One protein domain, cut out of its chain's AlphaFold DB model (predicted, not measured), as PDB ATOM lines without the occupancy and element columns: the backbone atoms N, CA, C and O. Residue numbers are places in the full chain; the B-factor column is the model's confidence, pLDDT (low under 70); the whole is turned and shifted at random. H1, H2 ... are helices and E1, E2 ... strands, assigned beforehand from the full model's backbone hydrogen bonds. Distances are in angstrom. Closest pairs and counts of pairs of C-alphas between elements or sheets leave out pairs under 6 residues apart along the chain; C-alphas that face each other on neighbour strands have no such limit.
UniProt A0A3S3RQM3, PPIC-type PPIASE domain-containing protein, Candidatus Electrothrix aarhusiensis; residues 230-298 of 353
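AT A GLANCE: This is residues 230 to 298 of the 353 residues of the protein "PPIC-type PPIASE domain-containing protein" of Candidatus Electrothrix aarhusiensis (UniProt A0A3S3RQM3). There is little regular structure: at one end a short helix, H1, sits away from a small hairpin, E1 and E2, with H2 beside it, and a long winding loop, residues 236 to 269, joins H1 to H2. Residues 244 to 249 stick out. The 69 printed residues hold H1, H2, E1, E2 in that order, mixed, with 21 residues in named elements; the whole is only just compact, close to loose, with radius of gyration of the C-alphas 12.8 A and spans 36 by 28 by 23 A.

HOW THE PARTS SIT: Start at H1, residues 230 to 235, which is apart from H2, residues 270 to 278. Next, E1, residues 290 to 292, and E2, residues 295 to 297, form an antiparallel hairpin at 146 degrees; look for N 290 and O 297, 2.9 A apart, within hydrogen-bond range. The closest C-alphas of H2 and E1, Leu 272 and Val 290, are 7.0 A apart. In H1 and H2 every O i to N i+4 pair is within hydrogen-bond range.

IN THESE COORDINATES: Find C-alpha 230 at (-14.192, 44.325, -60.404), where H1 begins its 8.7 A. H2 runs 12.5 A, E1 6.5 A, and E2 6.6 A to C-alpha 297 at (-23.904, 45.006, -50.943).

THE WHOLE: The C-alphas farthest apart, Glu 245 and Ser 261, are 36.3 A apart. The printed part has no cut; the links H1 to H2 and H2 to E1 are long. Residues 245 to 248 have pLDDT under 70.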
ATOM      1  N   VAL A 230     -15.277  44.563 -59.437       92.69
ATOM      2  CA  VAL A 230     -14.192  44.325 -60.404       92.69
ATOM      3  C   VAL A 230     -12.845  44.274 -59.681       92.69
ATOM      4  O   VAL A 230     -12.127  43.284 -59.812       92.69
ATOM      5  N   ALA A 231     -12.551  45.264 -58.836       91.50
ATOM      6  CA  ALA A 231     -11.316  45.306 -58.059       91.50
ATOM      7  C   ALA A 231     -11.169  44.092 -57.124       91.50
ATOM      8  O   ALA A 231     -10.083  43.531 -57.015       91.50
ATOM      9  N   SER A 232     -12.250  43.616 -56.498       91.31
ATOM     10  CA  SER A 232     -12.231  42.418 -55.647       91.31
ATOM     11  C   SER A 232     -11.913  41.146 -56.422       91.31
ATOM     12  O   SER A 232     -11.227  40.272 -55.895       91.31
ATOM     13  N   LYS A 233     -12.362  41.040 -57.681       88.88
ATOM     14  CA  LYS A 233     -12.002  39.917 -58.563       88.88
ATOM     15  C   LYS A 233     -10.518  39.946 -58.932       88.88
ATOM     16  O   LYS A 233      -9.897  38.890 -58.984       88.88
ATOM     17  N   GLU A 234      -9.959  41.129 -59.168       90.38
ATOM     18  CA  GLU A 234      -8.556  41.308 -59.568       90.38
ATOM     19  C   GLU A 234      -7.576  41.174 -58.394       90.38
ATOM     20  O   GLU A 234      -6.503  40.595 -58.543       90.38
ATOM     21  N   GLN A 235      -7.947  41.682 -57.217       87.25
ATOM     22  CA  GLN A 235      -7.086  41.752 -56.030       87.25
ATOM     23  C   GLN A 235      -7.267  40.564 -55.070       87.25
ATOM     24  O   GLN A 235      -6.593  40.490 -54.043       87.25
ATOM     25  N   GLY A 236      -8.147  39.618 -55.410       84.50
ATOM     26  CA  GLY A 236      -8.290  38.348 -54.697       84.50
ATOM     27  C   GLY A 236      -9.118  38.405 -53.412       84.50
ATOM     28  O   GLY A 236      -8.907  37.561 -52.543       84.50
ATOM     29  N   GLY A 237     -10.043  39.361 -53.290       86.19
ATOM     30  CA  GLY A 237     -10.993  39.422 -52.175       86.19
ATOM     31  C   GLY A 237     -11.577  40.811 -51.913       86.19
ATOM     32  O   GLY A 237     -11.057  41.833 -52.374       86.19
ATOM     33  N   LEU A 238     -12.683  40.857 -51.162       87.69
ATOM     34  CA  LEU A 238     -13.363  42.116 -50.813       87.69
ATOM     35  C   LEU A 238     -12.500  43.029 -49.931       87.69
ATOM     36  O   LEU A 238     -12.495  44.241 -50.128       87.69
ATOM     37  N   GLN A 239     -11.757  42.454 -48.982       86.00
ATOM     38  CA  GLN A 239     -10.957  43.212 -48.012       86.00
ATOM     39  C   GLN A 239      -9.801  43.970 -48.680       86.00
ATOM     40  O   GLN A 239      -9.444  45.065 -48.255       86.00
ATOM     41  N   GLN A 240      -9.205  43.380 -49.716       85.44
ATOM     42  CA  GLN A 240      -8.058  43.938 -50.434       85.44
ATOM     43  C   GLN A 240      -8.474  45.094 -51.346       85.44
ATOM     44  O   GLN A 240      -7.726  46.056 -51.481       85.44
ATOM     45  N   ALA A 241      -9.684  45.019 -51.906       86.44
ATOM     46  CA  ALA A 241     -10.207  45.964 -52.886       86.44
ATOM     47  C   ALA A 241     -10.768  47.268 -52.302       86.44
ATOM     48  O   ALA A 241     -11.171  48.146 -53.067       86.44
ATOM     49  N   ILE A 242     -10.815  47.409 -50.974       84.38
ATOM     50  CA  ILE A 242     -11.304  48.629 -50.326       84.38
ATOM     51  C   ILE A 242     -10.341  49.788 -50.646       84.38
ATOM     52  O   ILE A 242      -9.152  49.698 -50.321       84.38
ATOM     53  N   PRO A 243     -10.823  50.899 -51.233       77.69
ATOM     54  CA  PRO A 243      -9.999  52.080 -51.458       77.69
ATOM     55  C   PRO A 243      -9.491  52.640 -50.126       77.69
ATOM     56  O   PRO A 243     -10.283  53.040 -49.272       77.69
ATOM     57  N   LYS A 244      -8.170  52.688 -49.939       74.12
ATOM     58  CA  LYS A 244      -7.565  53.343 -48.772       74.12
ATOM     59  C   LYS A 244      -7.765  54.858 -48.903       74.12
ATOM     60  O   LYS A 244      -7.547  55.400 -49.980       74.12
ATOM     61  N   GLU A 245      -8.170  55.517 -47.815       65.44
ATOM     62  CA  GLU A 245      -8.242  56.991 -47.689       65.44
ATOM     63  C   GLU A 245      -9.382  57.696 -48.456       65.44
ATOM     64  O   GLU A 245      -9.300  58.885 -48.751       65.44
ATOM     65  N   GLN A 246     -10.495  57.006 -48.729       68.69
ATOM     66  CA  GLN A 246     -11.710  57.641 -49.257       68.69
ATOM     67  C   GLN A 246     -12.676  58.056 -48.131       68.69
ATOM     68  O   GLN A 246     -12.872  57.307 -47.177       68.69
ATOM     69  N   GLU A 247     -13.312  59.225 -48.250       60.69
ATOM     70  CA  GLU A 247     -14.255  59.769 -47.249       60.69
ATOM     71  C   GLU A 247     -15.492  58.869 -47.036       60.69
ATOM     72  O   GLU A 247     -16.031  58.801 -45.937       60.69
ATOM     73  N   ASN A 248     -15.876  58.092 -48.057       69.50
ATOM     74  CA  ASN A 248     -16.996  57.142 -48.034       69.50
ATOM     75  C   ASN A 248     -16.517  55.693 -48.222       69.50
ATOM     76  O   ASN A 248     -16.944  54.993 -49.143       69.50
ATOM     77  N   GLN A 249     -15.576  55.256 -47.385       76.75
ATOM     78  CA  GLN A 249     -15.069  53.885 -47.421       76.75
ATOM     79  C   GLN A 249     -16.171  52.862 -47.083       76.75
ATOM     80  O   GLN A 249     -16.842  53.009 -46.059       76.75
ATOM     81  N   PRO A 250     -16.364  51.814 -47.907       83.25
ATOM     82  CA  PRO A 250     -17.317  50.756 -47.603       83.25
ATOM     83  C   PRO A 250     -16.858  49.949 -46.383       83.25
ATOM     84  O   PRO A 250     -15.692  49.571 -46.267       83.25
ATOM     85  N   GLU A 251     -17.793  49.660 -45.482       85.50
ATOM     86  CA  GLU A 251     -17.539  48.828 -44.307       85.50
ATOM     87  C   GLU A 251     -17.508  47.347 -44.715       85.50
ATOM     88  O   GLU A 251     -18.474  46.831 -45.282       85.50
ATOM     89  N   VAL A 252     -16.414  46.646 -44.404       88.00
ATOM     90  CA  VAL A 252     -16.321  45.194 -44.609       88.00
ATOM     91  C   VAL A 252     -16.454  44.481 -43.272       88.00
ATOM     92  O   VAL A 252     -15.669  44.695 -42.349       88.00
ATOM     93  N   LYS A 253     -17.471  43.619 -43.180       90.25
ATOM     94  CA  LYS A 253     -17.741  42.770 -42.017       90.25
ATOM     95  C   LYS A 253     -17.564  41.313 -42.387       90.25
ATOM     96  O   LYS A 253     -18.054  40.863 -43.422       90.25
ATOM     97  N   VAL A 254     -16.926  40.575 -41.490       90.62
ATOM     98  CA  VAL A 254     -16.874  39.116 -41.530       90.62
ATOM     99  C   VAL A 254     -17.804  38.608 -40.442       90.62
ATOM    100  O   VAL A 254     -17.662  38.975 -39.279       90.62
ATOM    101  N   THR A 255     -18.789  37.809 -40.826       91.50
ATOM    102  CA  THR A 255     -19.740  37.209 -39.888       91.50
ATOM    103  C   THR A 255     -19.227  35.870 -39.373       91.50
ATOM    104  O   THR A 255     -18.498  35.168 -40.078       91.50
ATOM    105  N   ASP A 256     -19.740  35.442 -38.221       90.31
ATOM    106  CA  ASP A 256     -19.705  34.034 -37.823       90.31
ATOM    107  C   ASP A 256     -20.570  33.154 -38.748       90.31
ATOM    108  O   ASP A 256     -21.278  33.639 -39.636       90.31
ATOM    109  N   PHE A 257     -20.536  31.833 -38.544       90.19
ATOM    110  CA  PHE A 257     -21.412  30.910 -39.267       90.19
ATOM    111  C   PHE A 257     -22.885  31.195 -38.981       90.19
ATOM    112  O   PHE A 257     -23.315  31.237 -37.831       90.19
ATOM    113  N   PHE A 258     -23.684  31.266 -40.042       91.06
ATOM    114  CA  PHE A 258     -25.132  31.406 -39.952       91.06
ATOM    115  C   PHE A 258     -25.851  30.410 -40.868       91.06
ATOM    116  O   PHE A 258     -25.295  29.890 -41.837       91.06
ATOM    117  N   GLN A 259     -27.111  30.120 -40.542       89.56
ATOM    118  CA  GLN A 259     -27.998  29.288 -41.357       89.56
ATOM    119  C   GLN A 259     -28.814  30.148 -42.329       89.56
ATOM    120  O   GLN A 259     -28.982  31.347 -42.125       89.56
ATOM    121  N   ARG A 260     -29.398  29.525 -43.362       87.31
ATOM    122  CA  ARG A 260     -30.226  30.219 -44.370       87.31
ATOM    123  C   ARG A 260     -31.415  30.984 -43.760       87.31
ATOM    124  O   ARG A 260     -31.880  31.945 -44.360       87.31
ATOM    125  N   SER A 261     -31.919  30.545 -42.609       85.00
ATOM    126  CA  SER A 261     -33.047  31.153 -41.889       85.00
ATOM    127  C   SER A 261     -32.624  32.079 -40.745       85.00
ATOM    128  O   SER A 261     -33.473  32.475 -39.951       85.00
ATOM    129  N   ALA A 262     -31.330  32.369 -40.599       86.00
ATOM    130  CA  ALA A 262     -30.836  33.160 -39.482       86.00
ATOM    131  C   ALA A 262     -31.332  34.614 -39.555       86.00
ATOM    132  O   ALA A 262     -31.430  35.202 -40.631       86.00
ATOM    133  N   GLN A 263     -31.633  35.185 -38.390       84.94
ATOM    134  CA  GLN A 263     -32.028  36.580 -38.209       84.94
ATOM    135  C   GLN A 263     -31.243  37.152 -37.032       84.94
ATOM    136  O   GLN A 263     -30.995  36.451 -36.052       84.94
ATOM    137  N   GLY A 264     -30.835  38.413 -37.125       83.69
ATOM    138  CA  GLY A 264     -30.049  39.055 -36.080       83.69
ATOM    139  C   GLY A 264     -29.539  40.418 -36.516       83.69
ATOM    140  O   GLY A 264     -29.435  40.692 -37.709       83.69
ATOM    141  N   LYS A 265     -29.225  41.269 -35.537       80.19
ATOM    142  CA  LYS A 265     -28.712  42.627 -35.769       80.19
ATOM    143  C   LYS A 265     -27.312  42.626 -36.399       80.19
ATOM    144  O   LYS A 265     -27.004  43.520 -37.179       80.19
ATOM    145  N   ASP A 266     -26.512  41.607 -36.093       84.00
ATOM    146  CA  ASP A 266     -25.135  41.451 -36.584       84.00
ATOM    147  C   ASP A 266     -25.044  40.609 -37.867       84.00
ATOM    148  O   ASP A 266     -23.957  40.346 -38.380       84.00
ATOM    149  N   LEU A 267     -26.193  40.179 -38.399       89.62
ATOM    150  CA  LEU A 267     -26.277  39.441 -39.652       89.62
ATOM    151  C   LEU A 267     -26.606  40.379 -40.815       89.62
ATOM    152  O   LEU A 267     -27.275  41.398 -40.633       89.62
ATOM    153  N   PRO A 268     -26.168  40.037 -42.037       90.69
ATOM    154  CA  PRO A 268     -26.528  40.806 -43.210       90.69
ATOM    155  C   PRO A 268     -28.041  40.746 -43.469       90.69
ATOM    156  O   PRO A 268     -28.718  39.818 -43.014       90.69
ATOM    157  N   PRO A 269     -28.591  41.693 -44.251       92.12
ATOM    158  CA  PRO A 269     -29.996  41.662 -44.632       92.12
ATOM    159  C   PRO A 269     -30.399  40.308 -45.232       92.12
ATOM    160  O   PRO A 269     -29.638  39.703 -45.990       92.12
ATOM    161  N   ASN A 270     -31.622  39.847 -44.951       91.44
ATOM    162  CA  ASN A 270     -32.077  38.508 -45.346       91.44
ATOM    163  C   ASN A 270     -31.937  38.240 -46.857       91.44
ATOM    164  O   ASN A 270     -31.585  37.136 -47.261       91.44
ATOM    165  N   GLN A 271     -32.147  39.250 -47.706       90.94
ATOM    166  CA  GLN A 271     -31.937  39.110 -49.149       90.94
ATOM    167  C   GLN A 271     -30.477  38.752 -49.485       90.94
ATOM    168  O   GLN A 271     -30.245  37.858 -50.295       90.94
ATOM    169  N   LEU A 272     -29.498  39.357 -48.804       92.62
ATOM    170  CA  LEU A 272     -28.078  39.037 -48.971       92.62
ATOM    171  C   LEU A 272     -27.743  37.628 -48.452       92.62
ATOM    172  O   LEU A 272     -26.964  36.910 -49.078       92.62
ATOM    173  N   ILE A 273     -28.374  37.196 -47.350       92.75
ATOM    174  CA  ILE A 273     -28.288  35.810 -46.853       92.75
ATOM    175  C   ILE A 273     -28.785  34.837 -47.927       92.75
ATOM    176  O   ILE A 273     -28.097  33.874 -48.255       92.75
ATOM    177  N   GLN A 274     -29.957  35.076 -48.521       90.56
ATOM    178  CA  GLN A 274     -30.488  34.171 -49.542       90.56
ATOM    179  C   GLN A 274     -29.579  34.091 -50.773       90.56
ATOM    180  O   GLN A 274     -29.313  32.986 -51.253       90.56
ATOM    181  N   GLU A 275     -29.069  35.224 -51.259       90.81
ATOM    182  CA  GLU A 275     -28.161  35.261 -52.412       90.81
ATOM    183  C   GLU A 275     -26.816  34.565 -52.129       90.81
ATOM    184  O   GLU A 275     -26.311  33.809 -52.971       90.81
ATOM    185  N   SER A 276     -26.274  34.691 -50.912       91.00
ATOM    186  CA  SER A 276     -25.027  34.008 -50.542       91.00
ATOM    187  C   SER A 276     -25.166  32.485 -50.519       91.00
ATOM    188  O   SER A 276     -24.252  31.764 -50.935       91.00
ATOM    189  N   PHE A 277     -26.336  31.973 -50.133       90.44
ATOM    190  CA  PHE A 277     -26.652  30.545 -50.169       90.44
ATOM    191  C   PHE A 277     -27.045  30.021 -51.561       90.44
ATOM    192  O   PHE A 277     -26.984  28.808 -51.783       90.44
ATOM    193  N   LYS A 278     -27.467  30.884 -52.495       88.56
ATOM    194  CA  LYS A 278     -27.700  30.518 -53.908       88.56
ATOM    195  C   LYS A 278     -26.402  30.450 -54.715       88.56
ATOM    196  O   LYS A 278     -26.312  29.690 -55.674       88.56
ATOM    197  N   THR A 279     -25.389  31.212 -54.313       86.62
ATOM    198  CA  THR A 279     -24.111  31.303 -55.028       86.62
ATOM    199  C   THR A 279     -23.387  29.948 -55.091       86.62
ATOM    200  O   THR A 279     -23.198  29.298 -54.057       86.62
ATOM    201  N   PRO A 280     -22.948  29.475 -56.271       86.62
ATOM    202  CA  PRO A 280     -22.160  28.249 -56.370       86.62
ATOM    203  C   PRO A 280     -20.829  28.355 -55.617       86.62
ATOM    204  O   PRO A 280     -20.170  29.391 -55.636       86.62
ATOM    205  N   TRP A 281     -20.374  27.256 -55.002       82.88
ATOM    206  CA  TRP A 281     -19.122  27.264 -54.227       82.88
ATOM    207  C   TRP A 281     -17.886  27.623 -55.063       82.88
ATOM    208  O   TRP A 281     -16.964  28.241 -54.550       82.88
ATOM    209  N   LYS A 282     -17.876  27.295 -56.362       85.50
ATOM    210  CA  LYS A 282     -16.785  27.683 -57.275       85.50
ATOM    211  C   LYS A 282     -16.684  29.194 -57.479       85.50
ATOM    212  O   LYS A 282     -15.612  29.687 -57.794       85.50
ATOM    213  N   GLN A 283     -17.800  29.899 -57.336       84.56
ATOM    214  CA  GLN A 283     -17.898  31.318 -57.631       84.56
ATOM    215  C   GLN A 283     -17.469  32.175 -56.435       84.56
ATOM    216  O   GLN A 283     -16.874  33.223 -56.652       84.56
ATOM    217  N   LYS A 284     -17.745  31.707 -55.202       86.56
ATOM    218  CA  LYS A 284     -17.462  32.309 -53.877       86.56
ATOM    219  C   LYS A 284     -17.932  33.749 -53.644       86.56
ATOM    220  O   LYS A 284     -18.248  34.073 -52.515       86.56
ATOM    221  N   MET A 285     -18.053  34.587 -54.659       89.25
ATOM    222  CA  MET A 285     -18.393  36.001 -54.565       89.25
ATOM    223  C   MET A 285     -19.632  36.322 -55.405       89.25
ATOM    224  O   MET A 285     -19.994  35.579 -56.330       89.25
ATOM    225  N   THR A 286     -20.284  37.440 -55.090       89.81
ATOM    226  CA  THR A 286     -21.406  37.954 -55.885       89.81
ATOM    227  C   THR A 286     -21.020  38.183 -57.358       89.81
ATOM    228  O   THR A 286     -19.872  38.510 -57.662       89.81
ATOM    229  N   GLN A 287     -21.952  37.988 -58.301       88.75
ATOM    230  CA  GLN A 287     -21.714  38.323 -59.723       88.75
ATOM    231  C   GLN A 287     -22.060  39.762 -60.065       88.75
ATOM    232  O   GLN A 287     -21.413  40.342 -60.933       88.75
ATOM    233  N   THR A 288     -23.054  40.306 -59.373       91.38
ATOM    234  CA  THR A 288     -23.533  41.678 -59.497       91.38
ATOM    235  C   THR A 288     -23.754  42.245 -58.094       91.38
ATOM    236  O   THR A 288     -24.013  41.475 -57.159       91.38
ATOM    237  N   PRO A 289     -23.639  43.565 -57.896       93.44
ATOM    238  CA  PRO A 289     -24.005  44.178 -56.629       93.44
ATOM    239  C   PRO A 289     -25.456  43.880 -56.242       93.44
ATOM    240  O   PRO A 289     -26.365  43.982 -57.068       93.44
ATOM    241  N   VAL A 290     -25.686  43.520 -54.980       93.44
ATOM    242  CA  VAL A 290     -27.033  43.251 -54.463       93.44
ATOM    243  C   VAL A 290     -27.608  44.550 -53.909       93.44
ATOM    244  O   VAL A 290     -27.139  45.048 -52.885       93.44
ATOM    245  N   GLN A 291     -28.616  45.102 -54.583       92.50
ATOM    246  CA  GLN A 291     -29.309  46.306 -54.128       92.50
ATOM    247  C   GLN A 291     -30.355  45.964 -53.065       92.50
ATOM    248  O   GLN A 291     -31.231  45.126 -53.291       92.50
ATOM    249  N   ILE A 292     -30.283  46.644 -51.922       90.62
ATOM    250  CA  ILE A 292     -31.253  46.531 -50.832       90.62
ATOM    251  C   ILE A 292     -31.561  47.944 -50.337       90.62
ATOM    252  O   ILE A 292     -30.715  48.611 -49.739       90.62
ATOM    253  N   GLY A 293     -32.775  48.422 -50.622       87.19
ATOM    254  CA  GLY A 293     -33.136  49.823 -50.405       87.19
ATOM    255  C   GLY A 293     -32.264  50.756 -51.254       87.19
ATOM    256  O   GLY A 293     -32.201  50.624 -52.476       87.19
ATOM    257  N   THR A 294     -31.586  51.698 -50.600       84.06
ATOM    258  CA  THR A 294     -30.662  52.655 -51.236       84.06
ATOM    259  C   THR A 294     -29.196  52.215 -51.188       84.06
ATOM    260  O   THR A 294     -28.331  52.962 -51.640       84.06
ATOM    261  N   SER A 295     -28.910  51.036 -50.629       89.00
ATOM    262  CA  SER A 295     -27.553  50.530 -50.411       89.00
ATOM    263  C   SER A 295     -27.236  49.363 -51.342       89.00
ATOM    264  O   SER A 295     -28.114  48.574 -51.702       89.00
ATOM    265  N   TYR A 296     -25.958  49.230 -51.691       92.56
ATOM    266  CA  TYR A 296     -25.436  48.130 -52.495       92.56
ATOM    267  C   TYR A 296     -24.485  47.284 -51.658       92.56
ATOM    268  O   TYR A 296     -23.596  47.808 -50.991       92.56
ATOM    269  N   TYR A 297     -24.674  45.970 -51.714       93.50
ATOM    270  CA  TYR A 297     -23.904  45.006 -50.943       93.50
ATOM    271  C   TYR A 297     -23.135  44.073 -51.871       93.50
ATOM    272  O   TYR A 297     -23.665  43.573 -52.867       93.50
ATOM    273  N   LEU A 298     -21.894  43.787 -51.490       93.88
ATOM    274  CA  LEU A 298     -21.095  42.697 -52.031       93.88
ATOM    275  C   LEU A 298     -20.853  41.689 -50.909       93.88
ATOM    276  O   LEU A 298     -20.726  42.069 -49.747       93.88
TER     277      LEU A 298